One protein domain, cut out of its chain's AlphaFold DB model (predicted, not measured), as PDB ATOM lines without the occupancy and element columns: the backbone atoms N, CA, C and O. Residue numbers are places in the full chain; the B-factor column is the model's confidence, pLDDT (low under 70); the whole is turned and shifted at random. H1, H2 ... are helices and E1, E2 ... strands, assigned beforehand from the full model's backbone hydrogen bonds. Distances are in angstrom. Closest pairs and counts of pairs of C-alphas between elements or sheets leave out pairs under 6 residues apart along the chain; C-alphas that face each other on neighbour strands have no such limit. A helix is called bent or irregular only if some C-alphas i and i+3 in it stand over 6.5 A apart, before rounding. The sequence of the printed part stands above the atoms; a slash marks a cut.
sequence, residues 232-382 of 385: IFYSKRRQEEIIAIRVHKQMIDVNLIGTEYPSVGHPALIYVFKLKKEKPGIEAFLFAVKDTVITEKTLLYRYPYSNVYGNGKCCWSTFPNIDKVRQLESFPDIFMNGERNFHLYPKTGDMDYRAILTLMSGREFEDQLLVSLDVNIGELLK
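Overview. This is residues 232 to 382 of the 385 residues of an uncharacterized protein of Cohnella sp. CIP 111063 (UniProt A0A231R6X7). A strongly twisted, curled sheet of six strands makes the long body of this domain, with helix H1 packed slantwise over E2 and E5. At one end a two-stranded hairpin, E3 and E4, folds away from that sheet, and H2 packs on it, mainly on E4. Of 151 printed residues, named elements follow as E1 to E7, H1, H2, E8, H3; the large sheet runs E1 - E2 - E5 - E6 - E7 - E8, all antiparallel. The class is mixed, helices and strands; the whole is compact, with a radius of gyration of the C-alphas of 15.2 A and spans of 46 by 33 by 22 A.

Arrangement. Start at E1, residues 232 to 236, an edge strand, in a hairpin with E2, residues 240 to 247; N 235 and O 242 are 2.9 A apart. Next look at the hairpin of E3, residues 250 to 256, and E4, residues 259 to 266, where N 254 and O 261 are 2.9 A apart. E4 bends by 71 degrees at residue 263 and runs on into E5, residues 268 to 276, at 97 degrees. E5 is antiparallel to E2, with N 243 and O 273 3.0 A apart. E5, E6, residues 282 to 289, and E7, residues 299 to 302, form a meander, each strand the antiparallel neighbour of the one before; N 272 and O 285 are 2.8 A apart, N 288 and O 301 2.9 A. H1, residues 325 to 336, is on this sheet at a height of 9.3 A, making two layers, a helix on one face of a sheet; Tyr 271 and Pro 332 have the closest C-alphas of E5 and H1, 7.3 A apart. H1 is only just irregular: C-alphas 329 and 332 are 6.9 A apart. H2, residues 353 to 360, is not on this sheet; its closest C-alpha to E4 is that of Met 360, 5.0 A from that of Val 264. E8, residues 372 to 376, is the other edge strand, with N 300 of E7 and O 375 2.9 A apart. H3, residues 377 to 381, is on the sheet at a height of 6.8 A, over none of its strands. In H2 and H3 every O i to N i+4 pair is within hydrogen-bond range; in H1 3 of 8 are, beside 8 of 9 O i to N i+3 pairs.

Along the chain. Find C-alpha 232 at (173.396, 157.987, 162.217), where E1 begins. E2 spans 22.8 A, E5 26.3 A, E6 22.6 A and H1 19.3 A. H3 ends at C-alpha 381, (164.720, 157.071, 154.964).

Size, cuts and confidence. The two C-alphas farthest apart, of Arg 238 and Thr 358, are 45.9 A apart. The printed part has no cut. The links E7 to H1, H1 to H2 and H2 to E8 are long. Look for pLDDT under 70 at residues 279 to 280 and 317 to 318.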
ATOM      1  N   ILE A 232     174.462 158.715 161.515       95.06
ATOM      2  CA  ILE A 232     173.396 157.987 162.217       95.06
ATOM      3  C   ILE A 232     172.684 156.981 161.308       95.06
ATOM      4  O   ILE A 232     171.933 156.145 161.796       95.06
ATOM      5  N   PHE A 233     172.903 157.062 159.993       95.12
ATOM      6  CA  PHE A 233     172.336 156.133 159.022       95.12
ATOM      7  C   PHE A 233     173.193 156.060 157.759       95.12
ATOM      8  O   PHE A 233     173.609 157.091 157.224       95.12
ATOM      9  N   TYR A 234     173.390 154.844 157.251       94.25
ATOM     10  CA  TYR A 234     174.012 154.571 155.960       94.25
ATOM     11  C   TYR A 234     173.255 153.449 155.250       94.25
ATOM     12  O   TYR A 234     173.051 152.378 155.816       94.25
ATOM     13  N   SER A 235     172.888 153.673 153.992       91.88
ATOM     14  CA  SER A 235     172.341 152.642 153.115       91.88
ATOM     15  C   SER A 235     172.913 152.790 151.713       91.88
ATOM     16  O   SER A 235     173.050 153.902 151.201       91.88
ATOM     17  N   LYS A 236     173.234 151.663 151.079       89.06
ATOM     18  CA  LYS A 236     173.756 151.606 149.714       89.06
ATOM     19  C   LYS A 236     172.942 150.636 148.878       89.06
ATOM     20  O   LYS A 236     172.811 149.462 149.208       89.06
ATOM     21  N   ARG A 237     172.448 151.133 147.750       86.25
ATOM     22  CA  ARG A 237     171.752 150.379 146.706       86.25
ATOM     23  C   ARG A 237     172.522 150.514 145.391       86.25
ATOM     24  O   ARG A 237     173.466 151.292 145.273       86.25
ATOM     25  N   ARG A 238     172.127 149.761 144.357       80.19
ATOM     26  CA  ARG A 238     172.844 149.727 143.059       80.19
ATOM     27  C   ARG A 238     173.034 151.104 142.399       80.19
ATOM     28  O   ARG A 238     174.009 151.293 141.661       80.19
ATOM     29  N   GLN A 239     172.098 152.025 142.626       83.19
ATOM     30  CA  GLN A 239     172.039 153.338 141.973       83.19
ATOM     31  C   GLN A 239     172.041 154.524 142.947       83.19
ATOM     32  O   GLN A 239     172.212 155.658 142.494       83.19
ATOM     33  N   GLU A 240     171.877 154.276 144.249       88.00
ATOM     34  CA  GLU A 240     171.775 155.325 145.263       88.00
ATOM     35  C   GLU A 240     172.511 154.964 146.556       88.00
ATOM     36  O   GLU A 240     172.528 153.805 146.967       88.00
ATOM     37  N   GLU A 241     173.092 155.967 147.211       91.69
ATOM     38  CA  GLU A 241     173.557 155.886 148.596       91.69
ATOM     39  C   GLU A 241     172.844 156.955 149.427       91.69
ATOM     40  O   GLU A 241     172.731 158.109 149.003       91.69
ATOM     41  N   ILE A 242     172.349 156.571 150.600       93.75
ATOM     42  CA  ILE A 242     171.654 157.457 151.534       93.75
ATOM     43  C   ILE A 242     172.466 157.535 152.816       93.75
ATOM     44  O   ILE A 242     172.787 156.511 153.417       93.75
ATOM     45  N   ILE A 243     172.786 158.756 153.235       95.31
ATOM     46  CA  ILE A 243     173.595 159.023 154.423       95.31
ATOM     47  C   ILE A 243     172.885 160.067 155.266       95.31
ATOM     48  O   ILE A 243     172.512 161.112 154.737       95.31
ATOM     49  N   ALA A 244     172.724 159.816 156.564       96.56
ATOM     50  CA  ALA A 244     172.232 160.821 157.500       96.56
ATOM     51  C   ALA A 244     173.306 161.171 158.534       96.56
ATOM     52  O   ALA A 244     173.838 160.289 159.208       96.56
ATOM     53  N   ILE A 245     173.615 162.462 158.662       96.88
ATOM     54  CA  ILE A 245     174.593 163.008 159.607       96.88
ATOM     55  C   ILE A 245     173.856 163.866 160.624       96.88
ATOM     56  O   ILE A 245     173.096 164.766 160.259       96.88
ATOM     57  N   ARG A 246     174.107 163.611 161.906       97.00
ATOM     58  CA  ARG A 246     173.598 164.441 162.992       97.00
ATOM     59  C   ARG A 246     174.560 165.582 163.295       97.00
ATOM     60  O   ARG A 246     175.763 165.381 163.432       97.00
ATOM     61  N   VAL A 247     173.997 166.763 163.511       96.75
ATOM     62  CA  VAL A 247     174.703 167.925 164.045       96.75
ATOM     63  C   VAL A 247     174.008 168.346 165.333       96.75
ATOM     64  O   VAL A 247     172.787 168.499 165.378       96.75
ATOM     65  N   HIS A 248     174.773 168.465 166.414       95.56
ATOM     66  CA  HIS A 248     174.234 168.869 167.710       95.56
ATOM     67  C   HIS A 248     173.834 170.350 167.706       95.56
ATOM     68  O   HIS A 248     174.227 171.103 166.815       95.56
ATOM     69  N   LYS A 249     173.041 170.766 168.705       95.75
ATOM     70  CA  LYS A 249     172.758 172.188 168.932       95.75
ATOM     71  C   LYS A 249     174.074 172.954 169.018       95.75
ATOM     72  O   LYS A 249     175.009 172.508 169.681       95.75
ATOM     73  N   GLN A 250     174.132 174.091 168.344       95.31
ATOM     74  CA  GLN A 250     175.316 174.939 168.301       95.31
ATOM     75  C   GLN A 250     174.916 176.384 168.028       95.31
ATOM     76  O   GLN A 250     173.821 176.644 167.533       95.31
ATOM     77  N   MET A 251     175.808 177.314 168.345       96.31
ATOM     78  CA  MET A 251     175.671 178.720 167.979       96.31
ATOM     79  C   MET A 251     176.606 179.018 166.814       96.31
ATOM     80  O   MET A 251     177.762 178.601 166.844       96.31
ATOM     81  N   ILE A 252     176.105 179.711 165.794       94.81
ATOM     82  CA  ILE A 252     176.852 179.996 164.564       94.81
ATOM     83  C   ILE A 252     176.678 181.468 164.209       94.81
ATOM     84  O   ILE A 252     175.598 182.032 164.384       94.81
ATOM     85  N   ASP A 253     177.733 182.095 163.703       95.19
ATOM     86  CA  ASP A 253     177.643 183.444 163.158       95.19
ATOM     87  C   ASP A 253     176.921 183.406 161.806       95.19
ATOM     88  O   ASP A 253     177.283 182.657 160.898       95.19
ATOM     89  N   VAL A 254     175.872 184.215 161.663       94.06
ATOM     90  CA  VAL A 254     175.044 184.251 160.456       94.06
ATOM     91  C   VAL A 254     175.245 185.572 159.732       94.06
ATOM     92  O   VAL A 254     174.942 186.633 160.270       94.06
ATOM     93  N   ASN A 255     175.685 185.515 158.474       92.69
ATOM     94  CA  ASN A 255     175.728 186.681 157.594       92.69
ATOM     95  C   ASN A 255     174.478 186.717 156.700       92.69
ATOM     96  O   ASN A 255     174.279 185.840 155.854       92.69
ATOM     97  N   LEU A 256     173.626 187.725 156.898       92.88
ATOM     98  CA  LEU A 256     172.439 187.995 156.090       92.88
ATOM     99  C   LEU A 256     172.667 189.257 155.253       92.88
ATOM    100  O   LEU A 256     172.518 190.368 155.765       92.88
ATOM    101  N   ILE A 257     172.984 189.081 153.965       90.19
ATOM    102  CA  ILE A 257     173.192 190.165 152.982       90.19
ATOM    103  C   ILE A 257     174.105 191.265 153.563       90.19
ATOM    104  O   ILE A 257     173.733 192.436 153.669       90.19
ATOM    105  N   GLY A 258     175.284 190.866 154.043       89.19
ATOM    106  CA  GLY A 258     176.297 191.761 154.608       89.19
ATOM    107  C   GLY A 258     176.055 192.219 156.050       89.19
ATOM    108  O   GLY A 258     176.874 192.961 156.582       89.19
ATOM    109  N   THR A 259     174.962 191.802 156.700       93.12
ATOM    110  CA  THR A 259     174.734 192.047 158.135       93.12
ATOM    111  C   THR A 259     175.083 190.802 158.938       93.12
ATOM    112  O   THR A 259     174.485 189.747 158.724       93.12
ATOM    113  N   GLU A 260     176.012 190.928 159.880       94.00
ATOM    114  CA  GLU A 260     176.412 189.835 160.768       94.00
ATOM    115  C   GLU A 260     175.514 189.755 162.007       94.00
ATOM    116  O   GLU A 260     175.248 190.756 162.674       94.00
ATOM    117  N   TYR A 261     175.070 188.541 162.319       95.50
ATOM    118  CA  TYR A 261     174.364 188.177 163.540       95.50
ATOM    119  C   TYR A 261     175.242 187.171 164.284       95.50
ATOM    120  O   TYR A 261     175.347 186.024 163.841       95.50
ATOM    121  N   PRO A 262     175.913 187.575 165.373       96.06
ATOM    122  CA  PRO A 262     176.848 186.698 166.055       96.06
ATOM    123  C   PRO A 262     176.115 185.633 166.873       96.06
ATOM    124  O   PRO A 262     175.076 185.904 167.486       96.06
ATOM    125  N   SER A 263     176.699 184.437 166.934       96.56
ATOM    126  CA  SER A 263     176.322 183.353 167.847       96.56
ATOM    127  C   SER A 263     174.817 183.054 167.855       96.56
ATOM    128  O   SER A 263     174.195 182.965 168.913       96.56
ATOM    129  N   VAL A 264     174.211 182.930 166.677       97.25
ATOM    130  CA  VAL A 264     172.797 182.577 166.524       97.25
ATOM    131  C   VAL A 264     172.610 181.111 166.895       97.25
ATOM    132  O   VAL A 264     173.262 180.240 166.323       97.25
ATOM    133  N   GLY A 265     171.723 180.816 167.844       97.44
ATOM    134  CA  GLY A 265     171.402 179.443 168.227       97.44
ATOM    135  C   GLY A 265     170.767 178.653 167.088       97.44
ATOM    136  O   GLY A 265     169.789 179.087 166.488       97.44
ATOM    137  N   HIS A 266     171.265 177.453 166.817       97.00
ATOM    138  CA  HIS A 266     170.649 176.487 165.912       97.00
ATOM    139  C   HIS A 266     170.144 175.264 166.695       97.00
ATOM    140  O   HIS A 266     170.792 174.840 167.660       97.00
ATOM    141  N   PRO A 267     168.991 174.683 166.302       97.31
ATOM    142  CA  PRO A 267     168.502 173.442 166.899       97.31
ATOM    143  C   PRO A 267     169.452 172.284 166.571       97.31
ATOM    144  O   PRO A 267     170.383 172.435 165.781       97.31
ATOM    145  N   ALA A 268     169.207 171.106 167.145       97.44
ATOM    146  CA  ALA A 268     169.864 169.903 166.653       97.44
ATOM    147  C   ALA A 268     169.349 169.613 165.237       97.44
ATOM    148  O   ALA A 268     168.159 169.776 164.954       97.44
ATOM    149  N   LEU A 269     170.248 169.208 164.347       97.69
ATOM    150  CA  LEU A 269     169.973 169.051 162.926       97.69
ATOM    151  C   LEU A 269     170.303 167.640 162.451       97.69
ATOM    152  O   LEU A 269     171.207 166.980 162.965       97.69
ATOM    153  N   ILE A 270     169.594 167.214 161.414       97.81
ATOM    154  CA  ILE A 270     169.905 166.023 160.634       97.81
ATOM    155  C   ILE A 270     170.046 166.442 159.177       97.81
ATOM    156  O   ILE A 270     169.096 166.934 158.562       97.81
ATOM    157  N   TYR A 271     171.238 166.223 158.633       96.94
ATOM    158  CA  TYR A 271     171.505 166.322 157.208       96.94
ATOM    159  C   TYR A 271     171.294 164.958 156.574       96.94
ATOM    160  O   TYR A 271     171.914 163.991 157.006       96.94
ATOM    161  N   VAL A 272     170.462 164.879 155.541       96.31
ATOM    162  CA  VAL A 272     170.271 163.657 154.752       96.31
ATOM    163  C   VAL A 272     170.792 163.890 153.345       96.31
ATOM    164  O   VAL A 272     170.336 164.794 152.650       96.31
ATOM    165  N   PHE A 273     171.726 163.054 152.915       94.38
ATOM    166  CA  PHE A 273     172.307 163.065 151.583       94.38
ATOM    167  C   PHE A 273     171.791 161.879 150.790       94.38
ATOM    168  O   PHE A 273     171.810 160.751 151.277       94.38
ATOM    169  N   LYS A 274     171.364 162.134 149.556       92.19
ATOM    170  CA  LYS A 274     171.045 161.109 148.561       92.19
ATOM    171  C   LYS A 274     172.032 161.254 147.411       92.19
ATOM    172  O   LYS A 274     171.911 162.177 146.606       92.19
ATOM    173  N   LEU A 275     173.022 160.371 147.370       90.19
ATOM    174  CA  LEU A 275     174.000 160.281 146.293       90.19
ATOM    175  C   LEU A 275     173.419 159.387 145.198       90.19
ATOM    176  O   LEU A 275     173.094 158.234 145.461       90.19
ATOM    177  N   LYS A 276     173.275 159.903 143.981       85.44
ATOM    178  CA  LYS A 276     172.776 159.169 142.811       85.44
ATOM    179  C   LYS A 276     173.911 159.000 141.807       85.44
ATOM    180  O   LYS A 276     174.744 159.886 141.656       85.44
ATOM    181  N   LYS A 277     173.921 157.890 141.063       77.62
ATOM    182  CA  LYS A 277     174.876 157.717 139.947       77.62
ATOM    183  C   LYS A 277     174.678 158.735 138.815       77.62
ATOM    184  O   LYS A 277     175.622 159.022 138.086       77.62
ATOM    185  N   GLU A 278     173.468 159.268 138.664       75.56
ATOM    186  CA  GLU A 278     173.094 160.197 137.592       75.56
ATOM    187  C   GLU A 278     172.937 161.637 138.100       75.56
ATOM    188  O   GLU A 278     172.664 161.871 139.279       75.56
ATOM    189  N   LYS A 279     173.096 162.628 137.208       64.44
ATOM    190  CA  LYS A 279     173.020 164.060 137.552       64.44
ATOM    191  C   LYS A 279     171.619 164.441 138.073       64.44
ATOM    192  O   LYS A 279     170.631 164.021 137.477       64.44
ATOM    193  N   PRO A 280     171.510 165.262 139.138       56.78
ATOM    194  CA  PRO A 280     172.549 166.092 139.752       56.78
ATOM    195  C   PRO A 280     173.428 165.378 140.793       56.78
ATOM    196  O   PRO A 280     174.037 166.061 141.592       56.78
ATOM    197  N   GLY A 281     173.533 164.047 140.812       76.69
ATOM    198  CA  GLY A 281     174.550 163.288 141.557       76.69
ATOM    199  C   GLY A 281     174.389 163.279 143.080       76.69
ATOM    200  O   GLY A 281     174.717 162.286 143.719       76.69
ATOM    201  N   ILE A 282     173.875 164.361 143.670       87.62
ATOM    202  CA  ILE A 282     173.768 164.611 145.104       87.62
ATOM    203  C   ILE A 282     172.550 165.497 145.367       87.62
ATOM    204  O   ILE A 282     172.386 166.567 144.781       87.62
ATOM    205  N   GLU A 283     171.708 165.066 146.295       90.38
ATOM    206  CA  GLU A 283     170.671 165.889 146.913       90.38
ATOM    207  C   GLU A 283     170.935 165.945 148.418       90.38
ATOM    208  O   GLU A 283     171.155 164.901 149.030       90.38
ATOM    209  N   ALA A 284     170.900 167.136 149.022       93.19
ATOM    210  CA  ALA A 284     170.949 167.288 150.475       93.19
ATOM    211  C   ALA A 284     169.629 167.830 151.009       93.19
ATOM    212  O   ALA A 284     168.993 168.695 150.397       93.19
ATOM    213  N   PHE A 285     169.258 167.331 152.175       95.38
ATOM    214  CA  PHE A 285     168.093 167.737 152.931       95.38
ATOM    215  C   PHE A 285     168.523 168.071 154.358       95.38
ATOM    216  O   PHE A 285     169.453 167.455 154.876       95.38
ATOM    217  N   LEU A 286     167.852 169.032 154.982       97.00
ATOM    218  CA  LEU A 286     168.125 169.504 156.328       97.00
ATOM    219  C   LEU A 286     166.832 169.564 157.132       97.00
ATOM    220  O   LEU A 286     165.873 170.239 156.751       97.00
ATOM    221  N   PHE A 287     166.846 168.893 158.275       97.69
ATOM    222  CA  PHE A 287     165.732 168.840 159.211       97.69
ATOM    223  C   PHE A 287     166.210 169.193 160.613       97.69
ATOM    224  O   PHE A 287     167.343 168.884 160.979       97.69
ATOM    225  N   ALA A 288     165.347 169.830 161.397       97.75
ATOM    226  CA  ALA A 288     165.568 170.031 162.821       97.75
ATOM    227  C   ALA A 288     164.962 168.871 163.622       97.75
ATOM    228  O   ALA A 288     163.970 168.271 163.203       97.75
ATOM    229  N   VAL A 289     165.543 168.574 164.782       97.44
ATOM    230  CA  VAL A 289     165.067 167.548 165.717       97.44
ATOM    231  C   VAL A 289     165.145 168.051 167.155       97.44
ATOM    232  O   VAL A 289     166.011 168.860 167.492       97.44
ATOM    233  N   LYS A 290     164.234 167.566 168.002       95.81
ATOM    234  CA  LYS A 290     164.196 167.879 169.443       95.81
ATOM    235  C   LYS A 290     164.888 166.804 170.276       95.81
ATOM    236  O   LYS A 290     165.436 167.079 171.340       95.81
ATOM    237  N   ASP A 291     164.858 165.572 169.788       93.94
ATOM    238  CA  ASP A 291     165.301 164.395 170.514       93.94
ATOM    239  C   ASP A 291     166.818 164.379 170.732       93.94
ATOM    240  O   ASP A 291     167.635 164.627 169.838       93.94
ATOM    241  N   THR A 292     167.215 164.025 171.954       89.06
ATOM    242  CA  THR A 292     168.630 163.827 172.291       89.06
ATOM    243  C   THR A 292     169.154 162.496 171.751       89.06
ATOM    244  O   THR A 292     170.327 162.410 171.383       89.06
ATOM    245  N   VAL A 293     168.301 161.479 171.651       92.19
ATOM    246  CA  VAL A 293     168.617 160.172 171.063       92.19
ATOM    247  C   VAL A 293     167.796 160.028 169.792       92.19
ATOM    248  O   VAL A 293     166.578 160.164 169.836       92.19
ATOM    249  N   ILE A 294     168.460 159.780 168.665       94.50
ATOM    250  CA  ILE A 294     167.775 159.630 167.382       94.50
ATOM    251  C   ILE A 294     167.348 158.174 167.219       94.50
ATOM    252  O   ILE A 294     168.161 157.266 167.367       94.50
ATOM    253  N   THR A 295     166.071 157.974 166.921       93.94
ATOM    254  CA  THR A 295     165.456 156.678 166.616       93.94
ATOM    255  C   THR A 295     164.604 156.829 165.364       93.94
ATOM    256  O   THR A 295     164.285 157.949 164.979       93.94
ATOM    257  N   GLU A 296     164.160 155.733 164.758       93.44
ATOM    258  CA  GLU A 296     163.272 155.761 163.583       93.44
ATOM    259  C   GLU A 296     161.975 156.551 163.819       93.44
ATOM    260  O   GLU A 296     161.439 157.158 162.897       93.44
ATOM    261  N   LYS A 297     161.519 156.624 165.074       94.69
ATOM    262  CA  LYS A 297     160.315 157.358 165.490       94.69
ATOM    263  C   LYS A 297     160.566 158.842 165.769       94.69
ATOM    264  O   LYS A 297     159.620 159.564 166.075       94.69
ATOM    265  N   THR A 298     161.815 159.307 165.695       96.25
ATOM    266  CA  THR A 298     162.155 160.716 165.922       96.25
ATOM    267  C   THR A 298     161.460 161.589 164.881       96.25
ATOM    268  O   THR A 298     161.658 161.417 163.675       96.25
ATOM    269  N   LEU A 299     160.650 162.534 165.364       97.12
ATOM    270  CA  LEU A 299     159.905 163.467 164.525       97.12
ATOM    271  C   LEU A 299     160.835 164.503 163.898       97.12
ATOM    272  O   LEU A 299     161.712 165.067 164.559       97.12
ATOM    273  N   LEU A 300     160.596 164.783 162.622       97.31
ATOM    274  CA  LEU A 300     161.314 165.798 161.873       97.31
ATOM    275  C   LEU A 300     160.565 167.128 161.924       97.31
ATOM    276  O   LEU A 300     159.341 167.208 161.785       97.31
ATOM    277  N   TYR A 301     161.336 168.192 162.091       97.50
ATOM    278  CA  TYR A 301     160.850 169.558 162.107       97.50
ATOM    279  C   TYR A 301     161.482 170.351 160.973       97.50
ATOM    280  O   TYR A 301     162.602 170.085 160.521       97.50
ATOM    281  N   ARG A 302     160.760 171.371 160.522       96.00
ATOM    282  CA  ARG A 302     161.263 172.313 159.533       96.00
ATOM    283  C   ARG A 302     162.450 173.077 160.118       96.00
ATOM    284  O   ARG A 302     162.378 173.584 161.235       96.00
ATOM    285  N   TYR A 303     163.530 173.177 159.347       96.00
ATOM    286  CA  TYR A 303     164.660 174.037 159.692       96.00
ATOM    287  C   TYR A 303     164.177 175.491 159.848       96.00
ATOM    288  O   TYR A 303     163.459 175.940 158.963       96.00
ATOM    289  N   PRO A 304     164.524 176.227 160.920       94.88
ATOM    290  CA  PRO A 304     163.893 177.516 161.248       94.88
ATOM    291  C   PRO A 304     164.468 178.734 160.502       94.88
ATOM    292  O   PRO A 304     163.993 179.851 160.692       94.88
ATOM    293  N   TYR A 305     165.480 178.551 159.650       94.56
ATOM    294  CA  TYR A 305     166.165 179.645 158.948       94.56
ATOM    295  C   TYR A 305     166.112 179.486 157.421       94.56
ATOM    296  O   TYR A 305     165.512 178.548 156.897       94.56
ATOM    297  N   SER A 306     166.706 180.432 156.687       92.50
ATOM    298  CA  SER A 306     166.629 180.469 155.221       92.50
ATOM    299  C   SER A 306     167.491 179.407 154.516       92.50
ATOM    300  O   SER A 306     168.263 178.675 155.142       92.50
ATOM    301  N   ASN A 307     167.373 179.351 153.184       92.00
ATOM    302  CA  ASN A 307     168.069 178.423 152.277       92.00
ATOM    303  C   ASN A 307     167.623 176.947 152.356       92.00
ATOM    304  O   ASN A 307     168.313 176.071 151.832       92.00
ATOM    305  N   VAL A 308     166.461 176.646 152.944       93.56
ATOM    306  CA  VAL A 308     165.880 175.292 152.955       93.56
ATOM    307  C   VAL A 308     164.430 175.345 152.477       93.56
ATOM    308  O   VAL A 308     163.616 176.115 152.983       93.56
ATOM    309  N   TYR A 309     164.093 174.539 151.472       92.69
ATOM    310  CA  TYR A 309     162.730 174.428 150.951       92.69
ATOM    311  C   TYR A 309     161.783 173.809 151.992       92.69
ATOM    312  O   TYR A 309     162.207 173.151 152.939       92.69
ATOM    313  N   GLY A 310     160.468 173.974 151.810       88.75
ATOM    314  CA  GLY A 310     159.464 173.433 152.742       88.75
ATOM    315  C   GLY A 310     159.529 171.912 152.940       88.75
ATOM    316  O   GLY A 310     159.187 171.429 154.010       88.75
ATOM    317  N   ASN A 311     160.032 171.173 151.949       89.75
ATOM    318  CA  ASN A 311     160.257 169.726 152.014       89.75
ATOM    319  C   ASN A 311     161.622 169.333 152.621       89.75
ATOM    320  O   ASN A 311     162.052 168.192 152.472       89.75
ATOM    321  N   GLY A 312     162.347 170.284 153.213       93.56
ATOM    322  CA  GLY A 312     163.669 170.072 153.797       93.56
ATOM    323  C   GLY A 312     164.818 170.076 152.795       93.56
ATOM    324  O   GLY A 312     165.966 170.030 153.216       93.56
ATOM    325  N   LYS A 313     164.582 170.154 151.477       93.62
ATOM    326  CA  LYS A 313     165.681 170.189 150.500       93.62
ATOM    327  C   LYS A 313     166.532 171.444 150.712       93.62
ATOM    328  O   LYS A 313     165.998 172.550 150.780       93.62
ATOM    329  N   CYS A 314     167.849 171.293 150.778       92.69
ATOM    330  CA  CYS A 314     168.765 172.427 150.836       92.69
ATOM    331  C   CYS A 314     168.772 173.153 149.485       92.69
ATOM    332  O   CYS A 314     168.914 172.530 148.429       92.69
ATOM    333  N   CYS A 315     168.635 174.474 149.512       89.19
ATOM    334  CA  CYS A 315     168.874 175.316 148.351       89.19
ATOM    335  C   CYS A 315     170.358 175.659 148.301       89.19
ATOM    336  O   CYS A 315     170.878 176.320 149.200       89.19
ATOM    337  N   TRP A 316     171.039 175.177 147.268       79.44
ATOM    338  CA  TRP A 316     172.471 175.362 147.120       79.44
ATOM    339  C   TRP A 316     172.833 175.464 145.642       79.44
ATOM    340  O   TRP A 316     172.348 174.678 144.828       79.44
ATOM    341  N   SER A 317     173.655 176.449 145.285       67.62
ATOM    342  CA  SER A 317     173.979 176.765 143.889       67.62
ATOM    343  C   SER A 317     174.957 175.773 143.262       67.62
ATOM    344  O   SER A 317     174.895 175.530 142.058       67.62
ATOM    345  N   THR A 318     175.872 175.183 144.039       68.94
ATOM    346  CA  THR A 318     176.831 174.197 143.518       68.94
ATOM    347  C   THR A 318     177.309 173.262 144.620       68.94
ATOM    348  O   THR A 318     177.957 173.699 145.570       68.94
ATOM    349  N   PHE A 319     176.975 171.973 144.522       74.88
ATOM    350  CA  PHE A 319     177.559 170.974 145.416       74.88
ATOM    351  C   PHE A 319     179.052 170.815 145.102       74.88
ATOM    352  O   PHE A 319     179.411 170.774 143.921       74.88
ATOM    353  N   PRO A 320     179.923 170.715 146.122       74.31
ATOM    354  CA  PRO A 320     181.303 170.318 145.890       74.31
ATOM    355  C   PRO A 320     181.329 168.931 145.239       74.31
ATOM    356  O   PRO A 320     180.447 168.105 145.481       74.31
ATOM    357  N   ASN A 321     182.339 168.672 144.408       78.19
ATOM    358  CA  ASN A 321     182.523 167.339 143.853       78.19
ATOM    359  C   ASN A 321     182.881 166.373 144.995       78.19
ATOM    360  O   ASN A 321     183.881 166.581 145.685       78.19
ATOM    361  N   ILE A 322     182.039 165.366 145.224       81.00
ATOM    362  CA  ILE A 322     182.193 164.389 146.304       81.00
ATOM    363  C   ILE A 322     182.533 163.047 145.666       81.00
ATOM    364  O   ILE A 322     181.681 162.392 145.072       81.00
ATOM    365  N   ASP A 323     183.792 162.646 145.815       78.56
ATOM    366  CA  ASP A 323     184.319 161.380 145.305       78.56
ATOM    367  C   ASP A 323     184.211 160.260 146.357       78.56
ATOM    368  O   ASP A 323     184.215 159.073 146.029       78.56
ATOM    369  N   LYS A 324     184.144 160.625 147.646       85.69
ATOM    370  CA  LYS A 324     184.088 159.700 148.788       85.69
ATOM    371  C   LYS A 324     183.026 160.135 149.790       85.69
ATOM    372  O   LYS A 324     183.006 161.290 150.201       85.69
ATOM    373  N   VAL A 325     182.245 159.177 150.297       90.19
ATOM    374  CA  VAL A 325     181.163 159.410 151.278       90.19
ATOM    375  C   VAL A 325     181.632 160.218 152.493       90.19
ATOM    376  O   VAL A 325     180.938 161.134 152.921       90.19
ATOM    377  N   ARG A 326     182.840 159.951 153.008       91.88
ATOM    378  CA  ARG A 326     183.429 160.694 154.135       91.88
ATOM    379  C   ARG A 326     183.495 162.211 153.912       91.88
ATOM    380  O   ARG A 326     183.381 162.960 154.870       91.88
ATOM    381  N   GLN A 327     183.649 162.684 152.673       90.94
ATOM    382  CA  GLN A 327     183.730 164.122 152.377       90.94
ATOM    383  C   GLN A 327     182.428 164.871 152.692       90.94
ATOM    384  O   GLN A 327     182.455 166.089 152.820       90.94
ATOM    385  N   LEU A 328     181.305 164.162 152.868       92.69
ATOM    386  CA  LEU A 328     180.050 164.757 153.333       92.69
ATOM    387  C   LEU A 328     180.144 165.339 154.749       92.69
ATOM    388  O   LEU A 328     179.315 166.166 155.109       92.69
ATOM    389  N   GLU A 329     181.152 164.945 155.531       93.50
ATOM    390  CA  GLU A 329     181.397 165.451 156.884       93.50
ATOM    391  C   GLU A 329     181.562 166.976 156.938       93.50
ATOM    392  O   GLU A 329     181.119 167.594 157.898       93.50
ATOM    393  N   SER A 330     182.134 167.598 155.902       91.06
ATOM    394  CA  SER A 330     182.329 169.056 155.854       91.06
ATOM    395  C   SER A 330     181.110 169.824 155.343       91.06
ATOM    396  O   SER A 330     181.062 171.051 155.446       91.06
ATOM    397  N   PHE A 331     180.118 169.134 154.768       92.00
ATOM    398  CA  PHE A 331     178.971 169.800 154.160       92.00
ATOM    399  C   PHE A 331     178.134 170.598 155.166       92.00
ATOM    400  O   PHE A 331     177.765 171.721 154.817       92.00
ATOM    401  N   PRO A 332     177.829 170.097 156.381       93.12
ATOM    402  CA  PRO A 332     177.139 170.897 157.382       93.12
ATOM    403  C   PRO A 332     177.811 172.247 157.624       93.12
ATOM    404  O   PRO A 332     177.150 173.271 157.494       93.12
ATOM    405  N   ASP A 333     179.122 172.276 157.858       91.06
ATOM    406  CA  ASP A 333     179.847 173.521 158.126       91.06
ATOM    407  C   ASP A 333     179.817 174.471 156.925       91.06
ATOM    408  O   ASP A 333     179.553 175.663 157.080       91.06
ATOM    409  N   ILE A 334     180.020 173.947 155.712       90.56
ATOM    410  CA  ILE A 334     179.925 174.738 154.478       90.56
ATOM    411  C   ILE A 334     178.521 175.338 154.342       90.56
ATOM    412  O   ILE A 334     178.382 176.531 154.079       90.56
ATOM    413  N   PHE A 335     177.477 174.529 154.551       91.69
ATOM    414  CA  PHE A 335     176.092 174.976 154.452       91.69
ATOM    415  C   PHE A 335     175.745 176.024 155.508       91.69
ATOM    416  O   PHE A 335     175.016 176.979 155.224       91.69
ATOM    417  N   MET A 336     176.236 175.844 156.734       90.50
ATOM    418  CA  MET A 336     175.936 176.737 157.844       90.50
ATOM    419  C   MET A 336     176.581 178.111 157.674       90.50
ATOM    420  O   MET A 336     175.886 179.107 157.877       90.50
ATOM    421  N   ASN A 337     177.825 178.148 157.190       88.06
ATOM    422  CA  ASN A 337     178.600 179.368 156.942       88.06
ATOM    423  C   ASN A 337     178.286 180.058 155.598       88.06
ATOM    424  O   ASN A 337     178.859 181.102 155.288       88.06
ATOM    425  N   GLY A 338     177.405 179.485 154.774       86.69
ATOM    426  CA  GLY A 338     176.988 180.095 153.514       86.69
ATOM    427  C   GLY A 338     176.210 181.399 153.721       86.69
ATOM    428  O   GLY A 338     175.435 181.530 154.672       86.69
ATOM    429  N   GLU A 339     176.371 182.349 152.795       84.81
ATOM    430  CA  GLU A 339     175.640 183.619 152.826       84.81
ATOM    431  C   GLU A 339     174.122 183.377 152.833       84.81
ATOM    432  O   GLU A 339     173.564 182.608 152.035       84.81
ATOM    433  N   ARG A 340     173.428 184.035 153.765       87.19
ATOM    434  CA  ARG A 340     171.974 183.967 153.872       87.19
ATOM    435  C   ARG A 340     171.344 185.111 153.101       87.19
ATOM    436  O   ARG A 340     171.802 186.248 153.119       87.19
ATOM    437  N   ASN A 341     170.210 184.807 152.488       87.00
ATOM    438  CA  ASN A 341     169.296 185.792 151.932       87.00
ATOM    439  C   ASN A 341     167.875 185.516 152.455       87.00
ATOM    440  O   ASN A 341     167.653 184.575 153.223       87.00
ATOM    441  N   PHE A 342     166.910 186.347 152.062       87.06
ATOM    442  CA  PHE A 342     165.513 186.208 152.488       87.06
ATOM    443  C   PHE A 342     164.750 185.078 151.777       87.06
ATOM    444  O   PHE A 342     163.615 184.778 152.154       87.06
ATOM    445  N   HIS A 343     165.328 184.444 150.750       84.56
ATOM    446  CA  HIS A 343     164.650 183.375 150.027       84.56
ATOM    447  C   HIS A 343     164.504 182.133 150.901       84.56
ATOM    448  O   HIS A 343     165.405 181.737 151.639       84.56
ATOM    449  N   LEU A 344     163.349 181.480 150.768       85.62
ATOM    450  CA  LEU A 344     163.026 180.233 151.460       85.62
ATOM    451  C   LEU A 344     163.020 180.342 152.993       85.62
ATOM    452  O   LEU A 344     163.034 179.311 153.655       85.62
ATOM    453  N   TYR A 345     162.962 181.550 153.567       88.50
ATOM    454  CA  TYR A 345     162.748 181.695 155.005       88.50
ATOM    455  C   TYR A 345     161.359 181.148 155.388       88.50
ATOM    456  O   TYR A 345     160.333 181.628 154.890       88.50
ATOM    457  N   PRO A 346     161.299 180.137 156.266       80.44
ATOM    458  CA  PRO A 346     160.061 179.672 156.849       80.44
ATOM    459  C   PRO A 346     159.643 180.673 157.917       80.44
ATOM    460  O   PRO A 346     160.247 180.703 158.983       80.44
ATOM    461  N   LYS A 347     158.638 181.512 157.649       81.94
ATOM    462  CA  LYS A 347     158.108 182.414 158.682       81.94
ATOM    463  C   LYS A 347     157.863 181.613 159.971       81.94
ATOM    464  O   LYS A 347     157.051 180.688 159.967       81.94
ATOM    465  N   THR A 348     158.625 181.914 161.021       81.69
ATOM    466  CA  THR A 348     158.605 181.174 162.287       81.69
ATOM    467  C   THR A 348     157.770 181.967 163.282       81.69
ATOM    468  O   THR A 348     158.172 183.040 163.732       81.69
ATOM    469  N   GLY A 349     156.558 181.480 163.562       82.00
ATOM    470  CA  GLY A 349     155.535 182.267 164.252       82.00
ATOM    471  C   GLY A 349     155.203 183.551 163.480       82.00
ATOM    472  O   GLY A 349     155.040 183.534 162.257       82.00
ATOM    473  N   ASP A 350     155.157 184.680 164.187       84.69
ATOM    474  CA  ASP A 350     154.930 186.004 163.593       84.69
ATOM    475  C   ASP A 350     156.214 186.772 163.247       84.69
ATOM    476  O   ASP A 350     156.145 187.900 162.760       84.69
ATOM    477  N   MET A 351     157.384 186.157 163.432       90.19
ATOM    478  CA  MET A 351     158.674 186.816 163.241       90.19
ATOM    479  C   MET A 351     159.117 186.833 161.778       90.19
ATOM    480  O   MET A 351     159.112 185.809 161.082       90.19
ATOM    481  N   ASP A 352     159.582 187.998 161.326       91.94
ATOM    482  CA  ASP A 352     160.394 188.087 160.115       91.94
ATOM    483  C   ASP A 352     161.795 187.482 160.335       91.94
ATOM    484  O   ASP A 352     162.170 187.101 161.447       91.94
ATOM    485  N   TYR A 353     162.572 187.355 159.256       93.31
ATOM    486  CA  TYR A 353     163.856 186.664 159.335       93.31
ATOM    487  C   TYR A 353     164.875 187.396 160.223       93.31
ATOM    488  O   TYR A 353     165.634 186.760 160.950       93.31
ATOM    489  N   ARG A 354     164.883 188.734 160.222       94.62
ATOM    490  CA  ARG A 354     165.808 189.498 161.071       94.62
ATOM    491  C   ARG A 354     165.425 189.369 162.541       94.62
ATOM    492  O   ARG A 354     166.309 189.266 163.389       94.62
ATOM    493  N   ALA A 355     164.127 189.345 162.835       94.25
ATOM    494  CA  ALA A 355     163.608 189.201 164.184       94.25
ATOM    495  C   ALA A 355     164.034 187.871 164.816       94.25
ATOM    496  O   ALA A 355     164.540 187.888 165.935       94.25
ATOM    497  N   ILE A 356     163.926 186.743 164.100       94.38
ATOM    498  CA  ILE A 356     164.375 185.452 164.650       94.38
ATOM    499  C   ILE A 356     165.899 185.382 164.813       94.38
ATOM    500  O   ILE A 356     166.367 184.903 165.843       94.38
ATOM    501  N   LEU A 357     166.683 185.908 163.861       95.38
ATOM    502  CA  LEU A 357     168.147 185.953 163.989       95.38
ATOM    503  C   LEU A 357     168.580 186.807 165.187       95.38
ATOM    504  O   LEU A 357     169.469 186.420 165.938       95.38
ATOM    505  N   THR A 358     167.915 187.944 165.401       95.75
ATOM    506  CA  THR A 358     168.167 188.821 166.554       95.75
ATOM    507  C   THR A 358     167.761 188.144 167.861       95.75
ATOM    508  O   THR A 358     168.499 188.209 168.838       95.75
ATOM    509  N   LEU A 359     166.602 187.479 167.886       94.81
ATOM    510  CA  LEU A 359     166.102 186.777 169.067       94.81
ATOM    511  C   LEU A 359     167.048 185.649 169.496       94.81
ATOM    512  O   LEU A 359     167.277 185.472 170.691       94.81
ATOM    513  N   MET A 360     167.572 184.893 168.530       96.00
ATOM    514  CA  MET A 360     168.426 183.727 168.768       96.00
ATOM    515  C   MET A 360     169.917 184.079 168.907       96.00
ATOM    516  O   MET A 360     170.711 183.207 169.247       96.00
ATOM    517  N   SER A 361     170.319 185.333 168.671       96.25
ATOM    518  CA  SER A 361     171.704 185.780 168.861       96.25
ATOM    519  C   SER A 361     172.098 185.725 170.342       96.25
ATOM    520  O   SER A 361     171.446 186.314 171.207       96.25
ATOM    521  N   GLY A 362     173.163 184.976 170.636       96.06
ATOM    522  CA  GLY A 362     173.671 184.752 171.990       96.06
ATOM    523  C   GLY A 362     172.797 183.837 172.852       96.06
ATOM    524  O   GLY A 362     172.934 183.852 174.077       96.06
ATOM    525  N   ARG A 363     171.880 183.067 172.248       95.50
ATOM    526  CA  ARG A 363     170.990 182.134 172.954       95.50
ATOM    527  C   ARG A 363     171.036 180.757 172.314       95.50
ATOM    528  O   ARG A 363     171.211 180.628 171.106       95.50
ATOM    529  N   GLU A 364     170.823 179.721 173.118       96.00
ATOM    530  CA  GLU A 364     170.509 178.404 172.566       96.00
ATOM    531  C   GLU A 364     169.145 178.422 171.874       96.00
ATOM    532  O   GLU A 364     168.248 179.178 172.248       96.00
ATOM    533  N   PHE A 365     168.976 177.562 170.871       96.06
ATOM    534  CA  PHE A 365     167.722 177.502 170.137       96.06
ATOM    535  C   PHE A 365     166.580 176.920 170.983       96.06
ATOM    536  O   PHE A 365     166.687 175.820 171.544       96.06
ATOM    537  N   GLU A 366     165.458 177.639 171.001       94.00
ATOM    538  CA  GLU A 366     164.234 177.261 171.704       94.00
ATOM    539  C   GLU A 366     163.383 176.298 170.857       94.00
ATOM    540  O   GLU A 366     162.703 176.694 169.911       94.00
ATOM    541  N   ASP A 367     163.356 175.012 171.223       94.50
ATOM    542  CA  ASP A 367     162.677 173.956 170.443       94.50
ATOM    543  C   ASP A 367     161.158 174.155 170.294       94.50
ATOM    544  O   ASP A 367     160.519 173.526 169.446       94.50
ATOM    545  N   GLN A 368     160.553 175.023 171.104       93.81
ATOM    546  CA  GLN A 368     159.141 175.398 170.988       93.81
ATOM    547  C   GLN A 368     158.842 176.138 169.675       93.81
ATOM    548  O   GLN A 368     157.714 176.085 169.195       93.81
ATOM    549  N   LEU A 369     159.855 176.765 169.066       93.31
ATOM    550  CA  LEU A 369     159.741 177.474 167.790       93.31
ATOM    551  C   LEU A 369     159.726 176.530 166.574       93.31
ATOM    552  O   LEU A 369     159.436 176.966 165.460       93.31
ATOM    553  N   LEU A 370     160.045 175.244 166.757       94.81
ATOM    554  CA  LEU A 370     160.087 174.279 165.661       94.81
ATOM    555  C   LEU A 370     158.687 173.871 165.194       94.81
ATOM    556  O   LEU A 370     157.868 173.390 165.979       94.81
ATOM    557  N   VAL A 371     158.472 173.959 163.882       94.75
ATOM    558  CA  VAL A 371     157.246 173.522 163.203       94.75
ATOM    559  C   VAL A 371     157.416 172.081 162.736       94.75
ATOM    560  O   VAL A 371     158.375 171.777 162.025       94.75
ATOM    561  N   SER A 372     156.519 171.186 163.161       94.62
ATOM    562  CA  SER A 372     156.582 169.776 162.762       94.62
ATOM    563  C   SER A 372     156.293 169.612 161.271       94.62
ATOM    564  O   SER A 372     155.535 170.390 160.691       94.62
ATOM    565  N   LEU A 373     156.923 168.612 160.660       94.31
ATOM    566  CA  LEU A 373     156.593 168.154 159.311       94.31
ATOM    567  C   LEU A 373     155.623 166.966 159.319       94.31
ATOM    568  O   LEU A 373     155.295 166.480 158.244       94.31
ATOM    569  N   ASP A 374     155.212 166.491 160.501       93.81
ATOM    570  CA  ASP A 374     154.380 165.294 160.693       93.81
ATOM    571  C   ASP A 374     154.951 164.035 160.008       93.81
ATOM    572  O   ASP A 374     154.215 163.153 159.578       93.81
ATOM    573  N   VAL A 375     156.284 163.958 159.912       94.19
ATOM    574  CA  VAL A 375     157.048 162.843 159.331       94.19
ATOM    575  C   VAL A 375     158.166 162.464 160.298       94.19
ATOM    576  O   VAL A 375     158.810 163.342 160.884       94.19
ATOM    577  N   ASN A 376     158.418 161.167 160.467       94.38
ATOM    578  CA  ASN A 376     159.552 160.668 161.252       94.38
ATOM    579  C   ASN A 376     160.754 160.289 160.365       94.38
ATOM    580  O   ASN A 376     160.662 160.205 159.138       94.38
ATOM    581  N   ILE A 377     161.921 160.094 160.984       93.06
ATOM    582  CA  ILE A 377     163.146 159.789 160.236       93.06
ATOM    583  C   ILE A 377     163.083 158.431 159.516       93.06
ATOM    584  O   ILE A 377     163.624 158.321 158.416       93.06
ATOM    585  N   GLY A 378     162.405 157.424 160.082       91.38
ATOM    586  CA  GLY A 378     162.239 156.108 159.455       91.38
ATOM    587  C   GLY A 378     161.477 156.193 158.130       91.38
ATOM    588  O   GLY A 378     161.961 155.718 157.100       91.38
ATOM    589  N   GLU A 379     160.353 156.913 158.129       91.06
ATOM    590  CA  GLU A 379     159.544 157.206 156.939       91.06
ATOM    591  C   GLU A 379     160.346 157.961 155.870       91.06
ATOM    592  O   GLU A 379     160.295 157.617 154.686       91.06
ATOM    593  N   LEU A 380     161.135 158.967 156.269       89.19
ATOM    594  CA  LEU A 380     161.974 159.732 155.340       89.19
ATOM    595  C   LEU A 380     163.032 158.852 154.655       89.19
ATOM    596  O   LEU A 380     163.309 159.019 153.459       89.19
ATOM    597  N   LEU A 381     163.652 157.956 155.423       88.00
ATOM    598  CA  LEU A 381     164.720 157.071 154.964       88.00
ATOM    599  C   LEU A 381     164.190 155.820 154.246       88.00
ATOM    600  O   LEU A 381     164.990 155.098 153.651       88.00
ATOM    601  N   LYS A 382     162.863 155.607 154.227       79.50
ATOM    602  CA  LYS A 382     162.201 154.406 153.690       79.50
ATOM    603  C   LYS A 382     162.795 153.119 154.268       79.50
ATOM    604  O   LYS A 382     163.121 152.190 153.525       79.50
TER     605      LYS A 382